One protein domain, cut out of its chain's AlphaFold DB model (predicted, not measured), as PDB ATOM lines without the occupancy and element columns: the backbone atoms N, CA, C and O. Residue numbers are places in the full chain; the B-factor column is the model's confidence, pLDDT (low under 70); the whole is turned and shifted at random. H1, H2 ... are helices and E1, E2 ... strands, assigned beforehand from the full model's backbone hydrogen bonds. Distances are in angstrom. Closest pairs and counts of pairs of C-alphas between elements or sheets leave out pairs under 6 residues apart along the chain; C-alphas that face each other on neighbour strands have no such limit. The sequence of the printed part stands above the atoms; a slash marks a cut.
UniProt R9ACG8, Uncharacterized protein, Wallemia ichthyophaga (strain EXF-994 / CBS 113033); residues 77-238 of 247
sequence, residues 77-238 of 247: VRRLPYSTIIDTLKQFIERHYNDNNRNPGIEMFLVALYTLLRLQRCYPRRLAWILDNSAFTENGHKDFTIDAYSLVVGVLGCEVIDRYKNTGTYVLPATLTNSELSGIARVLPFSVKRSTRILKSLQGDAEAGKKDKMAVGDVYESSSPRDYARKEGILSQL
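Overview. This is residues 77 to 238 of the 247 residues of an uncharacterized protein of Wallemia ichthyophaga (strain EXF-994 / CBS 113033) (UniProt R9ACG8). A strongly twisted sheet of five strands has the long helix H2 running along one face, and H2 is one corner of a four-cornered cluster of roughly aligned helices, H2, H5, H1 and H4, with H1 at the corner away from the sheet. The short helices H3, H6 and H7 lie round this cluster, and a loop, residues 202 to 212, sticks out from the body. The printed part has 162 residues with seven named helices and five named strands, in the order H1 H2 E1 H3 H4 E2 E3 H5 H6 H7 E4 E5; the sheet order is E2 E3 E1 E4 E5, all antiparallel. The class is mixed, helices and strands, and the whole is compact, with a radius of gyration of the C-alphas of 15.0 A and spans of 44 by 43 by 31 A.

Arrangement. H1, residues 82 to 96, is close to but not clearly touching H2, residues 104 to 122; their closest C-alphas, of His 96 and Ile 106, are 7.3 A apart. H2 is on the sheet at a height over the sheet of 10.3 A, in two layers, a helix on one face of a sheet. It lies over E1, residues 127 to 132, and runs along it at 6 degrees on the local plane. H3, residues 134 to 137, touches residues 144 to 149 of H4, residues 142 to 155, closest at the C-alphas of Phe 136 and Thr 145, 4.8 A. H4 touches H1 at a shallow tilt of 15 degrees, opposite ways, with the C-alphas of Ile 85 and Val 155 closest at 5.9 A. H4 only grazes the sheet with residues 152 to 153, and H2 and H4 are near each other. E2, residues 159 to 164, and E3, residues 167 to 172, form a hairpin, with N 159 and O 171 at 2.9 A. E3 is also antiparallel to E1, with N 129 and O 170 at 2.7 A. E1, H3 H4, E2 form a split strand-helix-strand unit, two strands running the same way with E3 between them, and its crossover is right-handed. H5, residues 178 to 187, touches H1 at a shallow tilt of 23 degrees, the same way, with the C-alphas of Ile 86 and Ile 184 closest at 5.9 A. It touches residues 114 to 121 of H2 at a shallow tilt of 19 degrees, opposite ways, with the C-alphas of Arg 121 and Asn 178 closest at 5.3 A. H6, residues 190 to 193, touches residues 107 to 114 of H2, closest at the C-alphas of Val 111 and Val 192, 5.5 A. H7, residues 196 to 201, is close to but not clearly touching H2, the closest C-alphas, of Val 111 and Ile 198, being 7.7 A apart. E4, residues 218 to 221, is antiparallel to E1, with N 128 and O 220 at 3.0 A. E5, residues 234 to 237, forms a hairpin with E4, but no N and O of that pair are within hydrogen-bond range. Every O i to N i+4 pair is within range in H1, H5 and H7, 13 of 15 in H2 and 9 of 10 in H4; H3 and H6 are too short for such a pair.

Along the chain. H1 begins at C-alpha 82, (175.516, 233.594, 218.549), and is 21.2 A long. H2 is 27.4 A long and ends at C-alpha 122, (163.807, 228.381, 232.573). H4 is 18.3 A and H5 14.7 A. E1 is 16.3 A, E3 16.0 A and E2 14.8 A. E5 ends at C-alpha 237, (166.651, 212.944, 234.951).

Size, cuts and confidence. The C-alphas farthest apart, of Asn 100 and Ser 224, are 44.1 A apart. The printed part has no cut. The links H7 to E4 and E4 to E5 are long. The mean pLDDT of the printed part is 72.0, and 59 residues are under 70, among them residues 195 to 238.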
ATOM      1  N   VAL A  77     187.387 225.392 225.178       82.06
ATOM      2  CA  VAL A  77     186.135 226.131 225.363       82.06
ATOM      3  C   VAL A  77     186.316 227.533 224.787       82.06
ATOM      4  O   VAL A  77     187.192 228.285 225.224       82.06
ATOM      5  N   ARG A  78     185.504 227.891 223.791       79.62
ATOM      6  CA  ARG A  78     185.536 229.214 223.160       79.62
ATOM      7  C   ARG A  78     184.164 229.851 223.248       79.62
ATOM      8  O   ARG A  78     183.150 229.222 222.971       79.62
ATOM      9  N   ARG A  79     184.133 231.138 223.593       78.62
ATOM     10  CA  ARG A  79     182.906 231.926 223.495       78.62
ATOM     11  C   ARG A  79     182.742 232.375 222.050       78.62
ATOM     12  O   ARG A  79     183.393 233.326 221.622       78.62
ATOM     13  N   LEU A  80     181.907 231.665 221.303       87.44
ATOM     14  CA  LEU A  80     181.598 232.026 219.924       87.44
ATOM     15  C   LEU A  80     180.425 233.013 219.856       87.44
ATOM     16  O   LEU A  80     179.556 233.004 220.733       87.44
ATOM     17  N   PRO A  81     180.375 233.870 218.821       91.00
ATOM     18  CA  PRO A  81     179.197 234.679 218.540       91.00
ATOM     19  C   PRO A  81     177.961 233.803 218.307       91.00
ATOM     20  O   PRO A  81     178.048 232.736 217.700       91.00
ATOM     21  N   TYR A  82     176.792 234.294 218.722       92.06
ATOM     22  CA  TYR A  82     175.516 233.594 218.549       92.06
ATOM     23  C   TYR A  82     175.246 233.168 217.095       92.06
ATOM     24  O   TYR A  82     174.800 232.046 216.863       92.06
ATOM     25  N   SER A  83     175.561 234.012 216.106       93.38
ATOM     26  CA  SER A  83     175.408 233.668 214.684       93.38
ATOM     27  C   SER A  83     176.238 232.444 214.292       93.38
ATOM     28  O   SER A  83     175.720 231.523 213.668       93.38
ATOM     29  N   THR A  84     177.493 232.386 214.738       94.19
ATOM     30  CA  THR A  84     178.387 231.252 214.492       94.19
ATOM     31  C   THR A  84     177.847 229.969 215.117       94.19
ATOM     32  O   THR A  84     177.850 228.933 214.462       94.19
ATOM     33  N   ILE A  85     177.318 230.034 216.345       93.81
ATOM     34  CA  ILE A  85     176.708 228.870 217.011       93.81
ATOM     35  C   ILE A  85     175.552 228.305 216.176       93.81
ATOM     36  O   ILE A  85     175.459 227.094 215.974       93.81
ATOM     37  N   ILE A  86     174.681 229.184 215.672       95.56
ATOM     38  CA  ILE A  86     173.543 228.803 214.828       95.56
ATOM     39  C   ILE A  86     174.011 228.120 213.544       95.56
ATOM     40  O   ILE A  86     173.479 227.069 213.186       95.56
ATOM     41  N   ASP A  87     174.991 228.704 212.860       95.75
ATOM     42  CA  ASP A  87     175.469 228.189 211.579       95.75
ATOM     43  C   ASP A  87     176.189 226.847 211.744       95.75
ATOM     44  O   ASP A  87     175.919 225.910 210.991       95.75
ATOM     45  N   THR A  88     177.014 226.694 212.785       94.62
ATOM     46  CA  THR A  88     177.661 225.411 213.088       94.62
ATOM     47  C   THR A  88     176.645 224.333 213.470       94.62
ATOM     48  O   THR A  88     176.763 223.199 213.011       94.62
ATOM     49  N   LEU A  89     175.606 224.666 214.246       94.69
ATOM     50  CA  LEU A  89     174.546 223.709 214.580       94.69
ATOM     51  C   LEU A  89     173.767 223.260 213.334       94.69
ATOM     52  O   LEU A  89     173.448 222.078 213.209       94.69
ATOM     53  N   LYS A  90     173.481 224.170 212.395       94.38
ATOM     54  CA  LYS A  90     172.843 223.813 211.115       94.38
ATOM     55  C   LYS A  90     173.702 222.841 210.314       94.38
ATOM     56  O   LYS A  90     173.192 221.805 209.900       94.38
ATOM     57  N   GLN A  91     174.990 223.146 210.155       93.81
ATOM     58  CA  GLN A  91     175.936 222.286 209.434       93.81
ATOM     59  C   GLN A  91     176.049 220.904 210.087       93.81
ATOM     60  O   GLN A  91     176.054 219.889 209.393       93.81
ATOM     61  N   PHE A  92     176.080 220.852 211.423       93.00
ATOM     62  CA  PHE A  92     176.071 219.595 212.168       93.00
ATOM     63  C   PHE A  92     174.831 218.750 211.849       93.00
ATOM     64  O   PHE A  92     174.953 217.568 211.533       93.00
ATOM     65  N   ILE A  93     173.642 219.357 211.908       91.94
ATOM     66  CA  ILE A  93     172.373 218.676 211.618       91.94
ATOM     67  C   ILE A  93     172.337 218.200 210.163       91.94
ATOM     68  O   ILE A  93     171.978 217.055 209.917       91.94
ATOM     69  N   GLU A  94     172.739 219.037 209.209       90.50
ATOM     70  CA  GLU A  94     172.759 218.686 207.784       90.50
ATOM     71  C   GLU A  94     173.683 217.493 207.498       90.50
ATOM     72  O   GLU A  94     173.316 216.574 206.760       90.50
ATOM     73  N   ARG A  95     174.859 217.469 208.136       89.44
ATOM     74  CA  ARG A  95     175.854 216.409 207.954       89.44
ATOM     75  C   ARG A  95     175.444 215.089 208.604       89.44
ATOM     76  O   ARG A  95     175.650 214.033 208.010       89.44
ATOM     77  N   HIS A  96     174.898 215.143 209.819       88.38
ATOM     78  CA  HIS A  96     174.743 213.960 210.678       88.38
ATOM     79  C   HIS A  96     173.294 213.506 210.880       88.38
ATOM     80  O   HIS A  96     173.065 212.366 211.274       88.38
ATOM     81  N   TYR A  97     172.310 214.365 210.617       86.62
ATOM     82  CA  TYR A  97     170.890 214.101 210.852       86.62
ATOM     83  C   TYR A  97     170.054 214.480 209.621       86.62
ATOM     84  O   TYR A  97     169.256 215.418 209.635       86.62
ATOM     85  N   ASN A  98     170.248 213.733 208.532       77.75
ATOM     86  CA  ASN A  98     169.448 213.864 207.316       77.75
ATOM     87  C   ASN A  98     168.341 212.796 207.247       77.75
ATOM     88  O   ASN A  98     168.424 211.738 207.874       77.75
ATOM     89  N   ASP A  99     167.285 213.069 206.479       63.91
ATOM     90  CA  ASP A  99     166.100 212.201 206.411       63.91
ATOM     91  C   ASP A  99     166.376 210.808 205.823       63.91
ATOM     92  O   ASP A  99     165.632 209.870 206.105       63.91
ATOM     93  N   ASN A 100     167.472 210.652 205.081       64.62
ATOM     94  CA  ASN A 100     167.874 209.386 204.466       64.62
ATOM     95  C   ASN A 100     168.749 208.515 205.386       64.62
ATOM     96  O   ASN A 100     168.980 207.349 205.077       64.62
ATOM     97  N   ASN A 101     169.238 209.061 206.505       65.19
ATOM     98  CA  ASN A 101     170.124 208.375 207.443       65.19
ATOM     99  C   ASN A 101     169.833 208.806 208.889       65.19
ATOM    100  O   ASN A 101     170.697 209.316 209.608       65.19
ATOM    101  N   ARG A 102     168.580 208.619 209.322       68.62
ATOM    102  CA  ARG A 102     168.167 208.884 210.706       68.62
ATOM    103  C   ARG A 102     168.757 207.840 211.644       68.62
ATOM    104  O   ARG A 102     168.135 206.824 211.947       68.62
ATOM    105  N   ASN A 103     169.968 208.105 212.113       74.25
ATOM    106  CA  ASN A 103     170.593 207.310 213.151       74.25
ATOM    107  C   ASN A 103     169.900 207.582 214.505       74.25
ATOM    108  O   ASN A 103     169.926 208.726 214.978       74.25
ATOM    109  N   PRO A 104     169.316 206.562 215.164       73.94
ATOM    110  CA  PRO A 104     168.589 206.754 216.420       73.94
ATOM    111  C   PRO A 104     169.431 207.370 217.541       73.94
ATOM    112  O   PRO A 104     168.907 208.126 218.355       73.94
ATOM    113  N   GLY A 105     170.735 207.084 217.600       75.56
ATOM    114  CA  GLY A 105     171.600 207.659 218.627       75.56
ATOM    115  C   GLY A 105     171.867 209.150 218.419       75.56
ATOM    116  O   GLY A 105     171.917 209.902 219.390       75.56
ATOM    117  N   ILE A 106     171.950 209.591 217.161       82.81
ATOM    118  CA  ILE A 106     172.090 211.013 216.813       82.81
ATOM    119  C   ILE A 106     170.805 211.772 217.155       82.81
ATOM    120  O   ILE A 106     170.870 212.854 217.739       82.81
ATOM    121  N   GLU A 107     169.636 211.187 216.868       81.69
ATOM    122  CA  GLU A 107     168.347 211.760 217.282       81.69
ATOM    123  C   GLU A 107     168.299 211.968 218.800       81.69
ATOM    124  O   GLU A 107     167.965 213.055 219.268       81.69
ATOM    125  N   MET A 108     168.689 210.947 219.571       77.38
ATOM    126  CA  MET A 108     168.700 211.014 221.033       77.38
ATOM    127  C   MET A 108     169.652 212.089 221.562       77.38
ATOM    128  O   MET A 108     169.285 212.830 222.473       77.38
ATOM    129  N   PHE A 109     170.839 212.225 220.967       84.56
ATOM    130  CA  PHE A 109     171.766 213.306 221.298       84.56
ATOM    131  C   PHE A 109     171.136 214.690 221.061       84.56
ATOM    132  O   PHE A 109     171.180 215.553 221.940       84.56
ATOM    133  N   LEU A 110     170.489 214.895 219.909       87.06
ATOM    134  CA  LEU A 110     169.817 216.157 219.585       87.06
ATOM    135  C   LEU A 110     168.617 216.440 220.503       87.06
ATOM    136  O   LEU A 110     168.379 217.597 220.851       87.06
ATOM    137  N   VAL A 111     167.877 215.406 220.919       82.69
ATOM    138  CA  VAL A 111     166.784 215.510 221.902       82.69
ATOM    139  C   VAL A 111     167.312 215.946 223.270       82.69
ATOM    140  O   VAL A 111     166.760 216.870 223.876       82.69
ATOM    141  N   ALA A 112     168.396 215.332 223.749       81.44
ATOM    142  CA  ALA A 112     169.024 215.709 225.014       81.44
ATOM    143  C   ALA A 112     169.536 217.159 224.967       81.44
ATOM    144  O   ALA A 112     169.250 217.949 225.868       81.44
ATOM    145  N   LEU A 113     170.189 217.544 223.864       88.00
ATOM    146  CA  LEU A 113     170.660 218.911 223.646       88.00
ATOM    147  C   LEU A 113     169.503 219.926 223.601       88.00
ATOM    148  O   LEU A 113     169.578 220.976 224.242       88.00
ATOM    149  N   TYR A 114     168.418 219.619 222.880       87.25
ATOM    150  CA  TYR A 114     167.210 220.450 222.855       87.25
ATOM    151  C   TYR A 114     166.677 220.706 224.268       87.25
ATOM    152  O   TYR A 114     166.354 221.842 224.625       87.25
ATOM    153  N   THR A 115     166.605 219.640 225.064       80.06
ATOM    154  CA  THR A 115     166.076 219.668 226.427       80.06
ATOM    155  C   THR A 115     166.962 220.514 227.334       80.06
ATOM    156  O   THR A 115     166.447 221.406 228.005       80.06
ATOM    157  N   LEU A 116     168.287 220.342 227.277       83.56
ATOM    158  CA  LEU A 116     169.238 221.177 228.017       83.56
ATOM    159  C   LEU A 116     169.062 222.669 227.696       83.56
ATOM    160  O   LEU A 116     168.922 223.486 228.604       83.56
ATOM    161  N   LEU A 117     169.016 223.029 226.408       86.25
ATOM    162  CA  LEU A 117     168.847 224.421 225.971       86.25
ATOM    163  C   LEU A 117     167.513 225.016 226.437       86.25
ATOM    164  O   LEU A 117     167.437 226.197 226.776       86.25
ATOM    165  N   ARG A 118     166.443 224.212 226.434       82.75
ATOM    166  CA  ARG A 118     165.123 224.622 226.923       82.75
ATOM    167  C   ARG A 118     165.133 224.827 228.431       82.75
ATOM    168  O   ARG A 118     164.683 225.879 228.867       82.75
ATOM    169  N   LEU A 119     165.681 223.884 229.191       76.19
ATOM    170  CA  LEU A 119     165.789 223.985 230.645       76.19
ATOM    171  C   LEU A 119     166.639 225.193 231.053       76.19
ATOM    172  O   LEU A 119     166.221 225.960 231.914       76.19
ATOM    173  N   GLN A 120     167.765 225.448 230.379       81.12
ATOM    174  CA  GLN A 120     168.642 226.583 230.698       81.12
ATOM    175  C   GLN A 120     167.936 227.943 230.561       81.12
ATOM    176  O   GLN A 120     168.323 228.906 231.214       81.12
ATOM    177  N   ARG A 121     166.884 228.044 229.739       79.38
ATOM    178  CA  ARG A 121     166.070 229.271 229.641       79.38
ATOM    179  C   ARG A 121     165.169 229.493 230.847       79.38
ATOM    180  O   ARG A 121     164.776 230.621 231.127       79.38
ATOM    181  N   CYS A 122     164.762 228.402 231.474       71.81
ATOM    182  CA  CYS A 122     163.807 228.381 232.573       71.81
ATOM    183  C   CYS A 122     164.524 228.521 233.916       71.81
ATOM    184  O   CYS A 122     163.950 229.042 234.866       71.81
ATOM    185  N   TYR A 123     165.799 228.134 233.953       69.38
ATOM    186  CA  TYR A 123     166.661 228.241 235.114       69.38
ATOM    187  C   TYR A 123     167.804 229.217 234.818       69.38
ATOM    188  O   TYR A 123     168.712 228.883 234.062       69.38
ATOM    189  N   PRO A 124     167.805 230.425 235.412       60.84
ATOM    190  CA  PRO A 124     168.856 231.417 235.175       60.84
ATOM    191  C   PRO A 124     170.224 231.004 235.747       60.84
ATOM    192  O   PRO A 124     171.231 231.652 235.462       60.84
ATOM    193  N   ARG A 125     170.282 229.938 236.560       68.38
ATOM    194  CA  ARG A 125     171.526 229.346 237.071       68.38
ATOM    195  C   ARG A 125     172.128 228.355 236.071       68.38
ATOM    196  O   ARG A 125     171.443 227.860 235.181       68.38
ATOM    197  N   ARG A 126     173.425 228.061 236.216       69.38
ATOM    198  CA  ARG A 126     174.136 227.106 235.349       69.38
ATOM    199  C   ARG A 126     173.565 225.700 235.537       69.38
ATOM    200  O   ARG A 126     173.504 225.214 236.670       69.38
ATOM    201  N   LEU A 127     173.198 225.053 234.434       70.81
ATOM    202  CA  LEU A 127     172.769 223.659 234.434       70.81
ATOM    203  C   LEU A 127     173.938 222.732 234.111       70.81
ATOM    204  O   LEU A 127     174.654 222.925 233.126       70.81
ATOM    205  N   ALA A 128     174.110 221.711 234.944       73.69
ATOM    206  CA  ALA A 128     175.064 220.641 234.708       73.69
ATOM    207  C   ALA A 128     174.386 219.498 233.964       73.69
ATOM    208  O   ALA A 128     173.484 218.880 234.507       73.69
ATOM    209  N   TRP A 129     174.828 219.214 232.745       77.75
ATOM    210  CA  TRP A 129     174.419 218.069 231.944       77.75
ATOM    211  C   TRP A 129     175.417 216.931 232.141       77.75
ATOM    212  O   TRP A 129     176.531 216.967 231.619       77.75
ATOM    213  N   ILE A 130     175.039 215.911 232.903       74.12
ATOM    214  CA  ILE A 130     175.829 214.676 232.971       74.12
ATOM    215  C   ILE A 130     175.531 213.874 231.712       74.12
ATOM    216  O   ILE A 130     174.371 213.694 231.394       74.12
ATOM    217  N   LEU A 131     176.528 213.391 230.982       73.69
ATOM    218  CA  LEU A 131     176.321 212.596 229.774       73.69
ATOM    219  C   LEU A 131     177.246 211.379 229.791       73.69
ATOM    220  O   LEU A 131     178.418 211.487 230.160       73.69
ATOM    221  N   ASP A 132     176.731 210.219 229.384       74.88
ATOM    222  CA  ASP A 132     177.587 209.075 229.065       74.88
ATOM    223  C   ASP A 132     178.437 209.420 227.836       74.88
ATOM    224  O   ASP A 132     177.914 209.823 226.797       74.88
ATOM    225  N   ASN A 133     179.755 209.252 227.930       75.75
ATOM    226  CA  ASN A 133     180.672 209.495 226.817       75.75
ATOM    227  C   ASN A 133     180.357 208.577 225.617       75.75
ATOM    228  O   ASN A 133     180.716 208.892 224.475       75.75
ATOM    229  N   SER A 134     179.648 207.461 225.847       73.50
ATOM    230  CA  SER A 134     179.101 206.605 224.793       73.50
ATOM    231  C   SER A 134     178.137 207.356 223.869       73.50
ATOM    232  O   SER A 134     178.089 207.063 222.675       73.50
ATOM    233  N   ALA A 135     177.463 208.409 224.345       75.00
ATOM    234  CA  ALA A 135     176.590 209.243 223.520       75.00
ATOM    235  C   ALA A 135     177.328 209.871 222.324       75.00
ATOM    236  O   ALA A 135     176.731 210.050 221.263       75.00
ATOM    237  N   PHE A 136     178.629 210.151 222.463       78.88
ATOM    238  CA  PHE A 136     179.464 210.656 221.371       78.88
ATOM    239  C   PHE A 136     180.052 209.543 220.499       78.88
ATOM    240  O   PHE A 136     180.342 209.774 219.325       78.88
ATOM    241  N   THR A 137     180.281 208.353 221.059       74.38
ATOM    242  CA  THR A 137     181.163 207.331 220.462       74.38
ATOM    243  C   THR A 137     180.447 206.070 219.982       74.38
ATOM    244  O   THR A 137     180.950 205.391 219.090       74.38
ATOM    245  N   GLU A 138     179.291 205.719 220.544       68.06
ATOM    246  CA  GLU A 138     178.625 204.432 220.316       68.06
ATOM    247  C   GLU A 138     177.865 204.410 218.990       68.06
ATOM    248  O   GLU A 138     178.019 203.475 218.199       68.06
ATOM    249  N   ASN A 139     177.117 205.481 218.725       61.84
ATOM    250  CA  ASN A 139     176.135 205.537 217.645       61.84
ATOM    251  C   ASN A 139     176.598 206.319 216.410       61.84
ATOM    252  O   ASN A 139     175.928 206.279 215.384       61.84
ATOM    253  N   GLY A 140     177.727 207.023 216.484       59.56
ATOM    254  CA  GLY A 140     178.245 207.844 215.393       59.56
ATOM    255  C   GLY A 140     179.507 207.280 214.746       59.56
ATOM    256  O   GLY A 140     180.259 206.512 215.348       59.56
ATOM    257  N   HIS A 141     179.771 207.698 213.506       73.56
ATOM    258  CA  HIS A 141     181.105 207.574 212.918       73.56
ATOM    259  C   HIS A 141     182.100 208.482 213.661       73.56
ATOM    260  O   HIS A 141     181.699 209.394 214.382       73.56
ATOM    261  N   LYS A 142     183.404 208.271 213.446       83.19
ATOM    262  CA  LYS A 142     184.474 209.106 214.023       83.19
ATOM    263  C   LYS A 142     184.201 210.609 213.847       83.19
ATOM    264  O   LYS A 142     184.359 211.371 214.794       83.19
ATOM    265  N   ASP A 143     183.726 211.003 212.668       86.62
ATOM    266  CA  ASP A 143     183.356 212.384 212.344       86.62
ATOM    267  C   ASP A 143     182.245 212.928 213.249       86.62
ATOM    268  O   ASP A 143     182.328 214.061 213.708       86.62
ATOM    269  N   PHE A 144     181.229 212.115 213.560       88.38
ATOM    270  CA  PHE A 144     180.172 212.510 214.488       88.38
ATOM    271  C   PHE A 144     180.732 212.750 215.887       88.38
ATOM    272  O   PHE A 144     180.397 213.755 216.499       88.38
ATOM    273  N   THR A 145     181.598 211.866 216.393       88.31
ATOM    274  CA  THR A 145     182.220 212.041 217.716       88.31
ATOM    275  C   THR A 145     182.964 213.374 217.804       88.31
ATOM    276  O   THR A 145     182.786 214.112 218.773       88.31
ATOM    277  N   ILE A 146     183.764 213.690 216.779       90.19
ATOM    278  CA  ILE A 146     184.529 214.940 216.684       90.19
ATOM    279  C   ILE A 146     183.585 216.142 216.665       90.19
ATOM    280  O   ILE A 146     183.716 217.045 217.496       90.19
ATOM    281  N   ASP A 147     182.620 216.136 215.747       91.62
ATOM    282  CA  ASP A 147     181.735 217.274 215.524       91.62
ATOM    283  C   ASP A 147     180.784 217.486 216.715       91.62
ATOM    284  O   ASP A 147     180.565 218.622 217.131       91.62
ATOM    285  N   ALA A 148     180.263 216.413 217.319       90.94
ATOM    286  CA  ALA A 148     179.335 216.482 218.449       90.94
ATOM    287  C   ALA A 148     180.027 216.980 219.722       90.94
ATOM    288  O   ALA A 148     179.492 217.844 220.418       90.94
ATOM    289  N   TYR A 149     181.236 216.487 220.015       90.81
ATOM    290  CA  TYR A 149     182.009 216.980 221.154       90.81
ATOM    291  C   TYR A 149     182.430 218.442 220.949       90.81
ATOM    292  O   TYR A 149     182.272 219.268 221.851       90.81
ATOM    293  N   SER A 150     182.879 218.792 219.738       91.56
ATOM    294  CA  SER A 150     183.224 220.174 219.376       91.56
ATOM    295  C   SER A 150     182.016 221.106 219.466       91.56
ATOM    296  O   SER A 150     182.150 222.232 219.936       91.56
ATOM    297  N   LEU A 151     180.824 220.641 219.083       92.44
ATOM    298  CA  LEU A 151     179.580 221.395 219.217       92.44
ATOM    299  C   LEU A 151     179.258 221.691 220.691       92.44
ATOM    300  O   LEU A 151     178.923 222.822 221.032       92.44
ATOM    301  N   VAL A 152     179.380 220.702 221.578       90.94
ATOM    302  CA  VAL A 152     179.058 220.874 223.005       90.94
ATOM    303  C   VAL A 152     180.100 221.738 223.718       90.94
ATOM    304  O   VAL A 152     179.753 222.712 224.381       90.94
ATOM    305  N   VAL A 153     181.383 221.413 223.574       90.75
ATOM    306  CA  VAL A 153     182.456 222.058 224.348       90.75
ATOM    307  C   VAL A 153     183.016 223.285 223.631       90.75
ATOM    308  O   VAL A 153     183.169 224.343 224.234       90.75
ATOM    309  N   GLY A 154     183.310 223.168 222.338       89.38
ATOM    310  CA  GLY A 154     183.950 224.232 221.561       89.38
ATOM    311  C   GLY A 154     182.993 225.330 221.092       89.38
ATOM    312  O   GLY A 154     183.391 226.492 221.043       89.38
ATOM    313  N   VAL A 155     181.748 224.976 220.752       91.69
ATOM    314  CA  VAL A 155     180.773 225.904 220.150       91.69
ATOM    315  C   VAL A 155     179.786 226.443 221.179       91.69
ATOM    316  O   VAL A 155     179.673 227.656 221.338       91.69
ATOM    317  N   LEU A 156     179.081 225.560 221.891       89.81
ATOM    318  CA  LEU A 156     178.154 225.954 222.959       89.81
ATOM    319  C   LEU A 156     178.885 226.410 224.224       89.81
ATOM    320  O   LEU A 156     178.295 227.079 225.071       89.81
ATOM    321  N   GLY A 157     180.174 226.085 224.328       88.44
ATOM    322  CA  GLY A 157     181.032 226.547 225.404       88.44
ATOM    323  C   GLY A 157     180.807 225.814 226.723       88.44
ATOM    324  O   GLY A 157     181.079 226.393 227.771       88.44
ATOM    325  N   CYS A 158     180.287 224.581 226.703       88.12
ATOM    326  CA  CYS A 158     180.090 223.818 227.931       88.12
ATOM    327  C   CYS A 158     181.427 223.574 228.646       88.12
ATOM    328  O   CYS A 158     182.369 223.026 228.069       88.12
ATOM    329  N   GLU A 159     181.486 223.938 229.924       85.44
ATOM    330  CA  GLU A 159     182.618 223.645 230.799       85.44
ATOM    331  C   GLU A 159     182.563 222.171 231.219       85.44
ATOM    332  O   GLU A 159     181.511 221.671 231.611       85.44
ATOM    333  N   VAL A 160     183.688 221.459 231.168       84.56
ATOM    334  CA  VAL A 160     183.744 220.058 231.609       84.56
ATOM    335  C   VAL A 160     184.313 220.002 233.023       84.56
ATOM    336  O   VAL A 160     185.502 220.259 233.204       84.56
ATOM    337  N   ILE A 161     183.471 219.684 234.010       77.12
ATOM    338  CA  ILE A 161     183.849 219.704 235.438       77.12
ATOM    339  C   ILE A 161     184.452 218.370 235.872       77.12
ATOM    340  O   ILE A 161     185.538 218.342 236.439       77.12
ATOM    341  N   ASP A 162     183.773 217.270 235.559       71.94
ATOM    342  CA  ASP A 162     184.201 215.923 235.927       71.94
ATOM    343  C   ASP A 162     184.252 215.043 234.684       71.94
ATOM    344  O   ASP A 162     183.326 215.044 233.870       71.94
ATOM    345  N   ARG A 163     185.322 214.254 234.557       69.31
ATOM    346  CA  ARG A 163     185.437 213.193 233.551       69.31
ATOM    347  C   ARG A 163     185.790 211.894 234.254       69.31
ATOM    348  O   ARG A 163     186.934 211.666 234.638       69.31
ATOM    349  N   TYR A 164     184.793 211.038 234.423       68.75
ATOM    350  CA  TYR A 164     184.995 209.650 234.813       68.75
ATOM    351  C   TYR A 164     185.077 208.786 233.554       68.75
ATOM    352  O   TYR A 164     184.600 209.184 232.495       68.75
ATOM    353  N   LYS A 165     185.655 207.581 233.676       67.25
ATOM    354  CA  LYS A 165     185.963 206.666 232.555       67.25
ATOM    355  C   LYS A 165     184.896 206.624 231.446       67.25
ATOM    356  O   LYS A 165     185.260 206.626 230.277       67.25
ATOM    357  N   ASN A 166     183.611 206.644 231.813       69.44
ATOM    358  CA  ASN A 166     182.494 206.578 230.867       69.44
ATOM    359  C   ASN A 166     181.513 207.758 230.966       69.44
ATOM    360  O   ASN A 166     180.555 207.792 230.218       69.44
ATOM    361  N   THR A 167     181.691 208.717 231.875       74.31
ATOM    362  CA  THR A 167     180.719 209.813 232.057       74.31
ATOM    363  C   THR A 167     181.426 211.150 232.182       74.31
ATOM    364  O   THR A 167     182.445 211.261 232.866       74.31
ATOM    365  N   GLY A 168     180.884 212.162 231.515       77.88
ATOM    366  CA  GLY A 168     181.333 213.545 231.601       77.88
ATOM    367  C   GLY A 168     180.236 214.434 232.171       77.88
ATOM    368  O   GLY A 168     179.065 214.266 231.839       77.88
ATOM    369  N   THR A 169     180.605 215.393 233.014       81.19
ATOM    370  CA  THR A 169     179.698 216.454 233.470       81.19
ATOM    371  C   THR A 169     179.995 217.730 232.694       81.19
ATOM    372  O   THR A 169     181.057 218.330 232.868       81.19
ATOM    373  N   TYR A 170     179.043 218.141 231.859       83.88
ATOM    374  CA  TYR A 170     179.116 219.285 230.954       83.88
ATOM    375  C   TYR A 170     178.210 220.401 231.463       83.88
ATOM    376  O   TYR A 170     176.992 220.277 231.454       83.88
ATOM    377  N   VAL A 171     178.777 221.514 231.902       82.75
ATOM    378  CA  VAL A 171     178.011 222.640 232.435       82.75
ATOM    379  C   VAL A 171     177.851 223.700 231.366       82.75
ATOM    380  O   VAL A 171     178.832 224.300 230.927       82.75
ATOM    381  N   LEU A 172     176.606 223.948 230.959       82.88
ATOM    382  CA  LEU A 172     176.305 225.022 230.021       82.88
ATOM    383  C   LEU A 172     176.460 226.366 230.758       82.88
ATOM    384  O   LEU A 172     175.807 226.586 231.786       82.88
ATOM    385  N   PRO A 173     177.333 227.276 230.293       75.50
ATOM    386  CA  PRO A 173     177.511 228.555 230.958       75.50
ATOM    387  C   PRO A 173     176.256 229.422 230.804       75.50
ATOM    388  O   PRO A 173     175.655 229.505 229.734       75.50
ATOM    389  N   ALA A 174     175.921 230.179 231.851       72.69
ATOM    390  CA  ALA A 174     174.825 231.158 231.847       72.69
ATOM    391  C   ALA A 174     175.140 232.425 231.012       72.69
ATOM    392  O   ALA A 174     174.625 233.508 231.273       72.69
ATOM    393  N   THR A 175     176.045 232.322 230.034       80.31
ATOM    394  CA  THR A 175     176.484 233.434 229.180       80.31
ATOM    395  C   THR A 175     175.570 233.682 227.989       80.31
ATOM    396  O   THR A 175     175.681 234.740 227.373       80.31
ATOM    397  N   LEU A 176     174.728 232.704 227.639       86.00
ATOM    398  CA  LEU A 176     173.730 232.821 226.581       86.00
ATOM    399  C   LEU A 176     172.437 233.395 227.160       86.00
ATOM    400  O   LEU A 176     171.915 232.914 228.163       86.00
ATOM    401  N   THR A 177     171.905 234.417 226.503       89.00
ATOM    402  CA  THR A 177     170.627 235.034 226.858       89.00
ATOM    403  C   THR A 177     169.445 234.129 226.497       89.00
ATOM    404  O   THR A 177     169.532 233.244 225.644       89.00
ATOM    405  N   ASN A 178     168.278 234.393 227.092       85.94
ATOM    406  CA  ASN A 178     167.052 233.647 226.786       85.94
ATOM    407  C   ASN A 178     166.644 233.723 225.306       85.94
ATOM    408  O   ASN A 178     166.086 232.757 224.771       85.94
ATOM    409  N   SER A 179     166.909 234.849 224.636       88.56
ATOM    410  CA  SER A 179     166.658 235.012 223.201       88.56
ATOM    411  C   SER A 179     167.612 234.158 222.366       88.56
ATOM    412  O   SER A 179     167.147 233.465 221.460       88.56
ATOM    413  N   GLU A 180     168.904 234.134 222.702       91.88
ATOM    414  CA  GLU A 180     169.914 233.306 222.032       91.88
ATOM    415  C   GLU A 180     169.627 231.815 222.218       91.88
ATOM    416  O   GLU A 180     169.521 231.083 221.235       91.88
ATOM    417  N   LEU A 181     169.377 231.365 223.452       89.50
ATOM    418  CA  LEU A 181     168.981 229.982 223.737       89.50
ATOM    419  C   LEU A 181     167.711 229.589 222.969       89.50
ATOM    420  O   LEU A 181     167.615 228.491 222.419       89.50
ATOM    421  N   SER A 182     166.726 230.495 222.881       88.19
ATOM    422  CA  SER A 182     165.530 230.260 222.069       88.19
ATOM    423  C   SER A 182     165.845 230.162 220.581       88.19
ATOM    424  O   SER A 182     165.191 229.390 219.882       88.19
ATOM    425  N   GLY A 183     166.777 230.970 220.091       91.00
ATOM    426  CA  GLY A 183     167.232 230.954 218.712       91.00
ATOM    427  C   GLY A 183     167.921 229.642 218.352       91.00
ATOM    428  O   GLY A 183     167.526 228.998 217.382       91.00
ATOM    429  N   ILE A 184     168.852 229.188 219.197       93.25
ATOM    430  CA  ILE A 184     169.572 227.915 219.035       93.25
ATOM    431  C   ILE A 184     168.580 226.750 219.046       93.25
ATOM    432  O   ILE A 184     168.553 225.940 218.119       93.25
ATOM    433  N   ALA A 185     167.672 226.716 220.024       90.31
ATOM    434  CA  ALA A 185     166.667 225.662 220.123       90.31
ATOM    435  C   ALA A 185     165.718 225.601 218.904       90.31
ATOM    436  O   ALA A 185     165.170 224.542 218.588       90.31
ATOM    437  N   ARG A 186     165.507 226.721 218.193       90.88
ATOM    438  CA  ARG A 186     164.682 226.762 216.973       90.88
ATOM    439  C   ARG A 186     165.372 226.152 215.756       90.88
ATOM    440  O   ARG A 186     164.646 225.745 214.854       90.88
ATOM    441  N   VAL A 187     166.697 226.038 215.735       93.81
ATOM    442  CA  VAL A 187     167.430 225.387 214.634       93.81
ATOM    443  C   VAL A 187     167.153 223.888 214.585       93.81
ATOM    444  O   VAL A 187     167.112 223.302 213.509       93.81
ATOM    445  N   LEU A 188     166.919 223.270 215.746       91.06
ATOM    446  CA  LEU A 188     166.752 221.824 215.845       91.06
ATOM    447  C   LEU A 188     165.551 221.321 215.019       91.06
ATOM    448  O   LEU A 188     164.525 222.010 214.937       91.06
ATOM    449  N   PRO A 189     165.630 220.125 214.415       89.56
ATOM    450  CA  PRO A 189     164.570 219.596 213.564       89.56
ATOM    451  C   PRO A 189     163.242 219.443 214.302       89.56
ATOM    452  O   PRO A 189     163.187 219.202 215.509       89.56
ATOM    453  N   PHE A 190     162.138 219.542 213.569       85.75
ATOM    454  CA  PHE A 190     160.808 219.374 214.151       85.75
ATOM    455  C   PHE A 190     160.578 217.969 214.721       85.75
ATOM    456  O   PHE A 190     159.945 217.840 215.767       85.75
ATOM    457  N   SER A 191     161.140 216.939 214.080       83.12
ATOM    458  CA  SER A 191     161.121 215.554 214.572       83.12
ATOM    459  C   SER A 191     161.785 215.414 215.941       83.12
ATOM    460  O   SER A 191     161.241 214.736 216.802       83.12
ATOM    461  N   VAL A 192     162.886 216.135 216.180       83.75
ATOM    462  CA  VAL A 192     163.556 216.202 217.489       83.75
ATOM    463  C   VAL A 192     162.674 216.934 218.500       83.75
ATOM    464  O   VAL A 192     162.391 216.407 219.571       83.75
ATOM    465  N   LYS A 193     162.168 218.124 218.146       82.31
ATOM    466  CA  LYS A 193     161.327 218.954 219.034       82.31
ATOM    467  C   LYS A 193     160.026 218.271 219.461       82.31
ATOM    468  O   LYS A 193     159.509 218.572 220.532       82.31
ATOM    469  N   ARG A 194     159.465 217.410 218.606       74.25
ATOM    470  CA  ARG A 194     158.221 216.662 218.844       74.25
ATOM    471  C   ARG A 194     158.451 215.169 219.044       74.25
ATOM    472  O   ARG A 194     157.507 214.397 218.874       74.25
ATOM    473  N   SER A 195     159.680 214.749 219.348       68.75
ATOM    474  CA  SER A 195     159.989 213.325 219.452       68.75
ATOM    475  C   SER A 195     159.023 212.671 220.439       68.75
ATOM    476  O   SER A 195     158.871 213.118 221.576       68.75
ATOM    477  N   THR A 196     158.334 211.614 220.007       56.16
ATOM    478  CA  THR A 196     157.360 210.901 220.846       56.16
ATOM    479  C   THR A 196     158.010 210.301 222.082       56.16
ATOM    480  O   THR A 196     157.309 209.988 223.029       56.16
ATOM    481  N   ARG A 197     159.340 210.174 222.108       54.12
ATOM    482  CA  ARG A 197     160.111 209.787 223.293       54.12
ATOM    483  C   ARG A 197     160.134 210.882 224.352       54.12
ATOM    484  O   ARG A 197     159.969 210.554 225.518       54.12
ATOM    485  N   ILE A 198     160.240 212.147 223.939       53.03
ATOM    486  CA  ILE A 198     160.001 213.295 224.821       53.03
ATOM    487  C   ILE A 198     158.554 213.225 225.323       53.03
ATOM    488  O   ILE A 198     158.308 213.319 226.511       53.03
ATOM    489  N   LEU A 199     157.583 212.975 224.442       46.12
ATOM    490  CA  LEU A 199     156.165 212.926 224.830       46.12
ATOM    491  C   LEU A 199     155.799 211.727 225.729       46.12
ATOM    492  O   LEU A 199     154.948 211.871 226.596       46.12
ATOM    493  N   LYS A 200     156.436 210.563 225.549       46.31
ATOM    494  CA  LYS A 200     156.218 209.348 226.351       46.31
ATOM    495  C   LYS A 200     156.934 209.397 227.695       46.31
ATOM    496  O   LYS A 200     156.368 208.940 228.681       46.31
ATOM    497  N   SER A 201     158.138 209.974 227.763       45.03
ATOM    498  CA  SER A 201     158.797 210.193 229.054       45.03
ATOM    499  C   SER A 201     157.996 211.165 229.930       45.03
ATOM    500  O   SER A 201     157.906 210.965 231.134       45.03
ATOM    501  N   LEU A 202     157.301 212.130 229.316       40.62
ATOM    502  CA  LEU A 202     156.356 213.030 229.992       40.62
ATOM    503  C   LEU A 202     155.055 212.362 230.463       40.62
ATOM    504  O   LEU A 202     154.349 212.943 231.280       40.62
ATOM    505  N   GLN A 203     154.723 211.172 229.953       39.00
ATOM    506  CA  GLN A 203     153.493 210.440 230.284       39.00
ATOM    507  C   GLN A 203     153.681 209.373 231.379       39.00
ATOM    508  O   GLN A 203     152.712 208.709 231.731       39.00
ATOM    509  N   GLY A 204     154.880 209.239 231.963       41.12
ATOM    510  CA  GLY A 204     155.093 208.448 233.185       41.12
ATOM    511  C   GLY A 204     155.482 206.973 233.007       41.12
ATOM    512  O   GLY A 204     155.602 206.269 234.002       41.12
ATOM    513  N   ASP A 205     155.780 206.492 231.796       37.75
ATOM    514  CA  ASP A 205     156.169 205.086 231.531       37.75
ATOM    515  C   ASP A 205     157.615 204.715 231.972       37.75
ATOM    516  O   ASP A 205     158.226 203.772 231.466       37.75
ATOM    517  N   ALA A 206     158.194 205.445 232.931       42.12
ATOM    518  CA  ALA A 206     159.538 205.197 233.468       42.12
ATOM    519  C   ALA A 206     159.580 204.123 234.582       42.12
ATOM    520  O   ALA A 206     160.655 203.826 235.107       42.12
ATOM    521  N   GLU A 207     158.443 203.518 234.948       38.59
ATOM    522  CA  GLU A 207     158.374 202.471 235.986       38.59
ATOM    523  C   GLU A 207     158.947 201.116 235.537       38.59
ATOM    524  O   GLU A 207     159.326 200.280 236.361       38.59
ATOM    525  N   ALA A 208     159.104 200.891 234.232       37.75
ATOM    526  CA  ALA A 208     159.833 199.734 233.740       37.75
ATOM    527  C   ALA A 208     161.332 200.049 233.779       37.75
ATOM    528  O   ALA A 208     161.866 200.593 232.820       37.75
ATOM    529  N   GLY A 209     162.010 199.698 234.879       38.06
ATOM    530  CA  GLY A 209     163.443 199.909 235.164       38.06
ATOM    531  C   GLY A 209     164.471 199.331 234.169       38.06
ATOM    532  O   GLY A 209     165.581 198.962 234.558       38.06
ATOM    533  N   LYS A 210     164.152 199.255 232.878       35.03
ATOM    534  CA  LYS A 210     165.115 199.135 231.792       35.03
ATOM    535  C   LYS A 210     165.791 200.490 231.612       35.03
ATOM    536  O   LYS A 210     165.288 201.373 230.927       35.03
ATOM    537  N   LYS A 211     166.959 200.641 232.238       38.91
ATOM    538  CA  LYS A 211     167.934 201.671 231.865       38.91
ATOM    539  C   LYS A 211     168.368 201.407 230.423       38.91
ATOM    540  O   LYS A 211     169.332 200.678 230.191       38.91
ATOM    541  N   ASP A 212     167.630 201.946 229.458       35.25
ATOM    542  CA  ASP A 212     168.108 202.014 228.084       35.25
ATOM    543  C   ASP A 212     169.390 202.848 228.097       35.25
ATOM    544  O   ASP A 212     169.392 204.003 228.522       35.25
ATOM    545  N   LYS A 213     170.496 202.237 227.663       35.38
ATOM    546  CA  LYS A 213     171.852 202.813 227.597       35.38
ATOM    547  C   LYS A 213     171.987 203.928 226.545       35.38
ATOM    548  O   LYS A 213     173.007 204.043 225.881       35.38
ATOM    549  N   MET A 214     170.928 204.687 226.294       37.59
ATOM    550  CA  MET A 214     170.950 205.787 225.333       37.59
ATOM    551  C   MET A 214     171.360 207.081 226.038       37.59
ATOM    552  O   MET A 214     171.549 207.063 227.246       37.59
ATOM    553  N   ALA A 215     171.562 208.168 225.285       38.00
ATOM    554  CA  ALA A 215     172.076 209.472 225.726       38.00
ATOM    555  C   ALA A 215     171.210 210.140 226.815       38.00
ATOM    556  O   ALA A 215     170.522 211.135 226.588       38.00
ATOM    557  N   VAL A 216     171.221 209.547 228.000       47.06
ATOM    558  CA  VAL A 216     170.505 209.970 229.186       47.06
ATOM    559  C   VAL A 216     171.487 210.743 230.015       47.06
ATOM    560  O   VAL A 216     172.559 210.249 230.363       47.06
ATOM    561  N   GLY A 217     171.090 211.966 230.310       45.97
ATOM    562  CA  GLY A 217     171.795 212.787 231.251       45.97
ATOM    563  C   GLY A 217     170.935 213.166 232.424       45.97
ATOM    564  O   GLY A 217     169.719 213.309 232.302       45.97
ATOM    565  N   ASP A 218     171.587 213.348 233.555       54.19
ATOM    566  CA  ASP A 218     170.988 214.001 234.704       54.19
ATOM    567  C   ASP A 218     171.282 215.501 234.611       54.19
ATOM    568  O   ASP A 218     172.385 215.888 234.200       54.19
ATOM    569  N   VAL A 219     170.295 216.339 234.955       52.22
ATOM    570  CA  VAL A 219     170.485 217.791 235.059       52.22
ATOM    571  C   VAL A 219     170.384 218.249 236.502       52.22
ATOM    572  O   VAL A 219     169.421 217.932 237.200       52.22
ATOM    573  N   TYR A 220     171.362 219.047 236.924       59.16
ATOM    574  CA  TYR A 220     171.403 219.655 238.252       59.16
ATOM    575  C   TYR A 220     171.559 221.167 238.140       59.16
ATOM    576  O   TYR A 220     172.256 221.671 237.253       59.16
ATOM    577  N   GLU A 221     170.937 221.890 239.065       51.12
ATOM    578  CA  GLU A 221     171.217 223.306 239.272       51.12
ATOM    579  C   GLU A 221     172.490 223.430 240.110       51.12
ATOM    580  O   GLU A 221     172.524 223.042 241.274       51.12
ATOM    581  N   SER A 222     173.558 223.971 239.520       48.72
ATOM    582  CA  SER A 222     174.774 224.253 240.281       48.72
ATOM    583  C   SER A 222     174.568 225.526 241.101       48.72
ATOM    584  O   SER A 222     174.531 226.630 240.550       48.72
ATOM    585  N   SER A 223     174.440 225.391 242.422       43.09
ATOM    586  CA  SER A 223     174.350 226.520 243.361       43.09
ATOM    587  C   SER A 223     175.707 227.188 243.639       43.09
ATOM    588  O   SER A 223     175.739 228.324 244.112       43.09
ATOM    589  N   SER A 224     176.825 226.529 243.306       41.97
ATOM    590  CA  SER A 224     178.189 227.040 243.500       41.97
ATOM    591  C   SER A 224     178.870 227.386 242.164       41.97
ATOM    592  O   SER A 224     178.706 226.648 241.187       41.97
ATOM    593  N   PRO A 225     179.681 228.464 242.098       43.16
ATOM    594  CA  PRO A 225     180.512 228.778 240.936       43.16
ATOM    595  C   PRO A 225     181.610 227.739 240.640       43.16
ATOM    596  O   PRO A 225     182.219 227.831 239.574       43.16
ATOM    597  N   ARG A 226     181.910 226.803 241.559       43.56
ATOM    598  CA  ARG A 226     183.019 225.838 241.401       43.56
ATOM    599  C   ARG A 226     182.836 224.436 242.002       43.56
ATOM    600  O   ARG A 226     183.684 223.600 241.714       43.56
ATOM    601  N   ASP A 227     181.790 224.133 242.774       43.25
ATOM    602  CA  ASP A 227     181.728 222.843 243.485       43.25
ATOM    603  C   ASP A 227     180.736 221.827 242.915       43.25
ATOM    604  O   ASP A 227     179.545 222.093 242.778       43.25
ATOM    605  N   TYR A 228     181.288 220.636 242.653       46.75
ATOM    606  CA  TYR A 228     180.674 219.307 242.657       46.75
ATOM    607  C   TYR A 228     179.166 219.272 242.381       46.75
ATOM    608  O   TYR A 228     178.351 219.150 243.297       46.75
ATOM    609  N   ALA A 229     178.819 219.209 241.092       44.66
ATOM    610  CA  ALA A 229     177.471 218.993 240.546       44.66
ATOM    611  C   ALA A 229     176.774 217.684 240.999       44.66
ATOM    612  O   ALA A 229     175.795 217.256 240.399       44.66
ATOM    613  N   ARG A 230     177.280 217.011 242.038       43.44
ATOM    614  CA  ARG A 230     176.781 215.735 242.548       43.44
ATOM    615  C   ARG A 230     175.939 215.833 243.814       43.44
ATOM    616  O   ARG A 230     175.321 214.824 244.141       43.44
ATOM    617  N   LYS A 231     175.959 216.945 244.569       41.12
ATOM    618  CA  LYS A 231     175.493 216.885 245.968       41.12
ATOM    619  C   LYS A 231     174.186 217.561 246.352       41.12
ATOM    620  O   LYS A 231     173.605 217.062 247.305       41.12
ATOM    621  N   GLU A 232     173.652 218.561 245.659       38.00
ATOM    622  CA  GLU A 232     172.384 219.161 246.111       38.00
ATOM    623  C   GLU A 232     171.507 219.607 244.934       38.00
ATOM    624  O   GLU A 232     171.924 220.426 244.124       38.00
ATOM    625  N   GLY A 233     170.293 219.046 244.843       41.25
ATOM    626  CA  GLY A 233     169.233 219.475 243.918       41.25
ATOM    627  C   GLY A 233     169.027 218.569 242.699       41.25
ATOM    628  O   GLY A 233     169.502 218.872 241.609       41.25
ATOM    629  N   ILE A 234     168.274 217.472 242.853       42.56
ATOM    630  CA  ILE A 234     167.779 216.676 241.716       42.56
ATOM    631  C   ILE A 234     166.712 217.513 241.001       42.56
ATOM    632  O   ILE A 234     165.575 217.574 241.456       42.56
ATOM    633  N   LEU A 235     167.066 218.139 239.876       42.59
ATOM    634  CA  LEU A 235     166.096 218.793 238.985       42.59
ATOM    635  C   LEU A 235     165.451 217.816 237.995       42.59
ATOM    636  O   LEU A 235     164.712 218.240 237.111       42.59
ATOM    637  N   SER A 236     165.622 216.510 238.235       45.22
ATOM    638  CA  SER A 236     165.143 215.358 237.456       45.22
ATOM    639  C   SER A 236     166.135 214.864 236.406       45.22
ATOM    640  O   SER A 236     166.860 215.637 235.781       45.22
ATOM    641  N   GLN A 237     166.131 213.545 236.183       43.72
ATOM    642  CA  GLN A 237     166.651 212.944 234.951       43.72
ATOM    643  C   GLN A 237     166.094 213.744 233.764       43.72
ATOM    644  O   GLN A 237     164.917 214.118 233.809       43.72
ATOM    645  N   LEU A 238     166.873 213.967 232.692       47.22
ATOM    646  CA  LEU A 238     166.400 214.633 231.455       47.22
ATOM    647  C   LEU A 238     165.083 214.046 230.905       47.22
ATOM    648  O   LEU A 238     164.432 214.659 230.064       47.22
TER     649      LEU A 238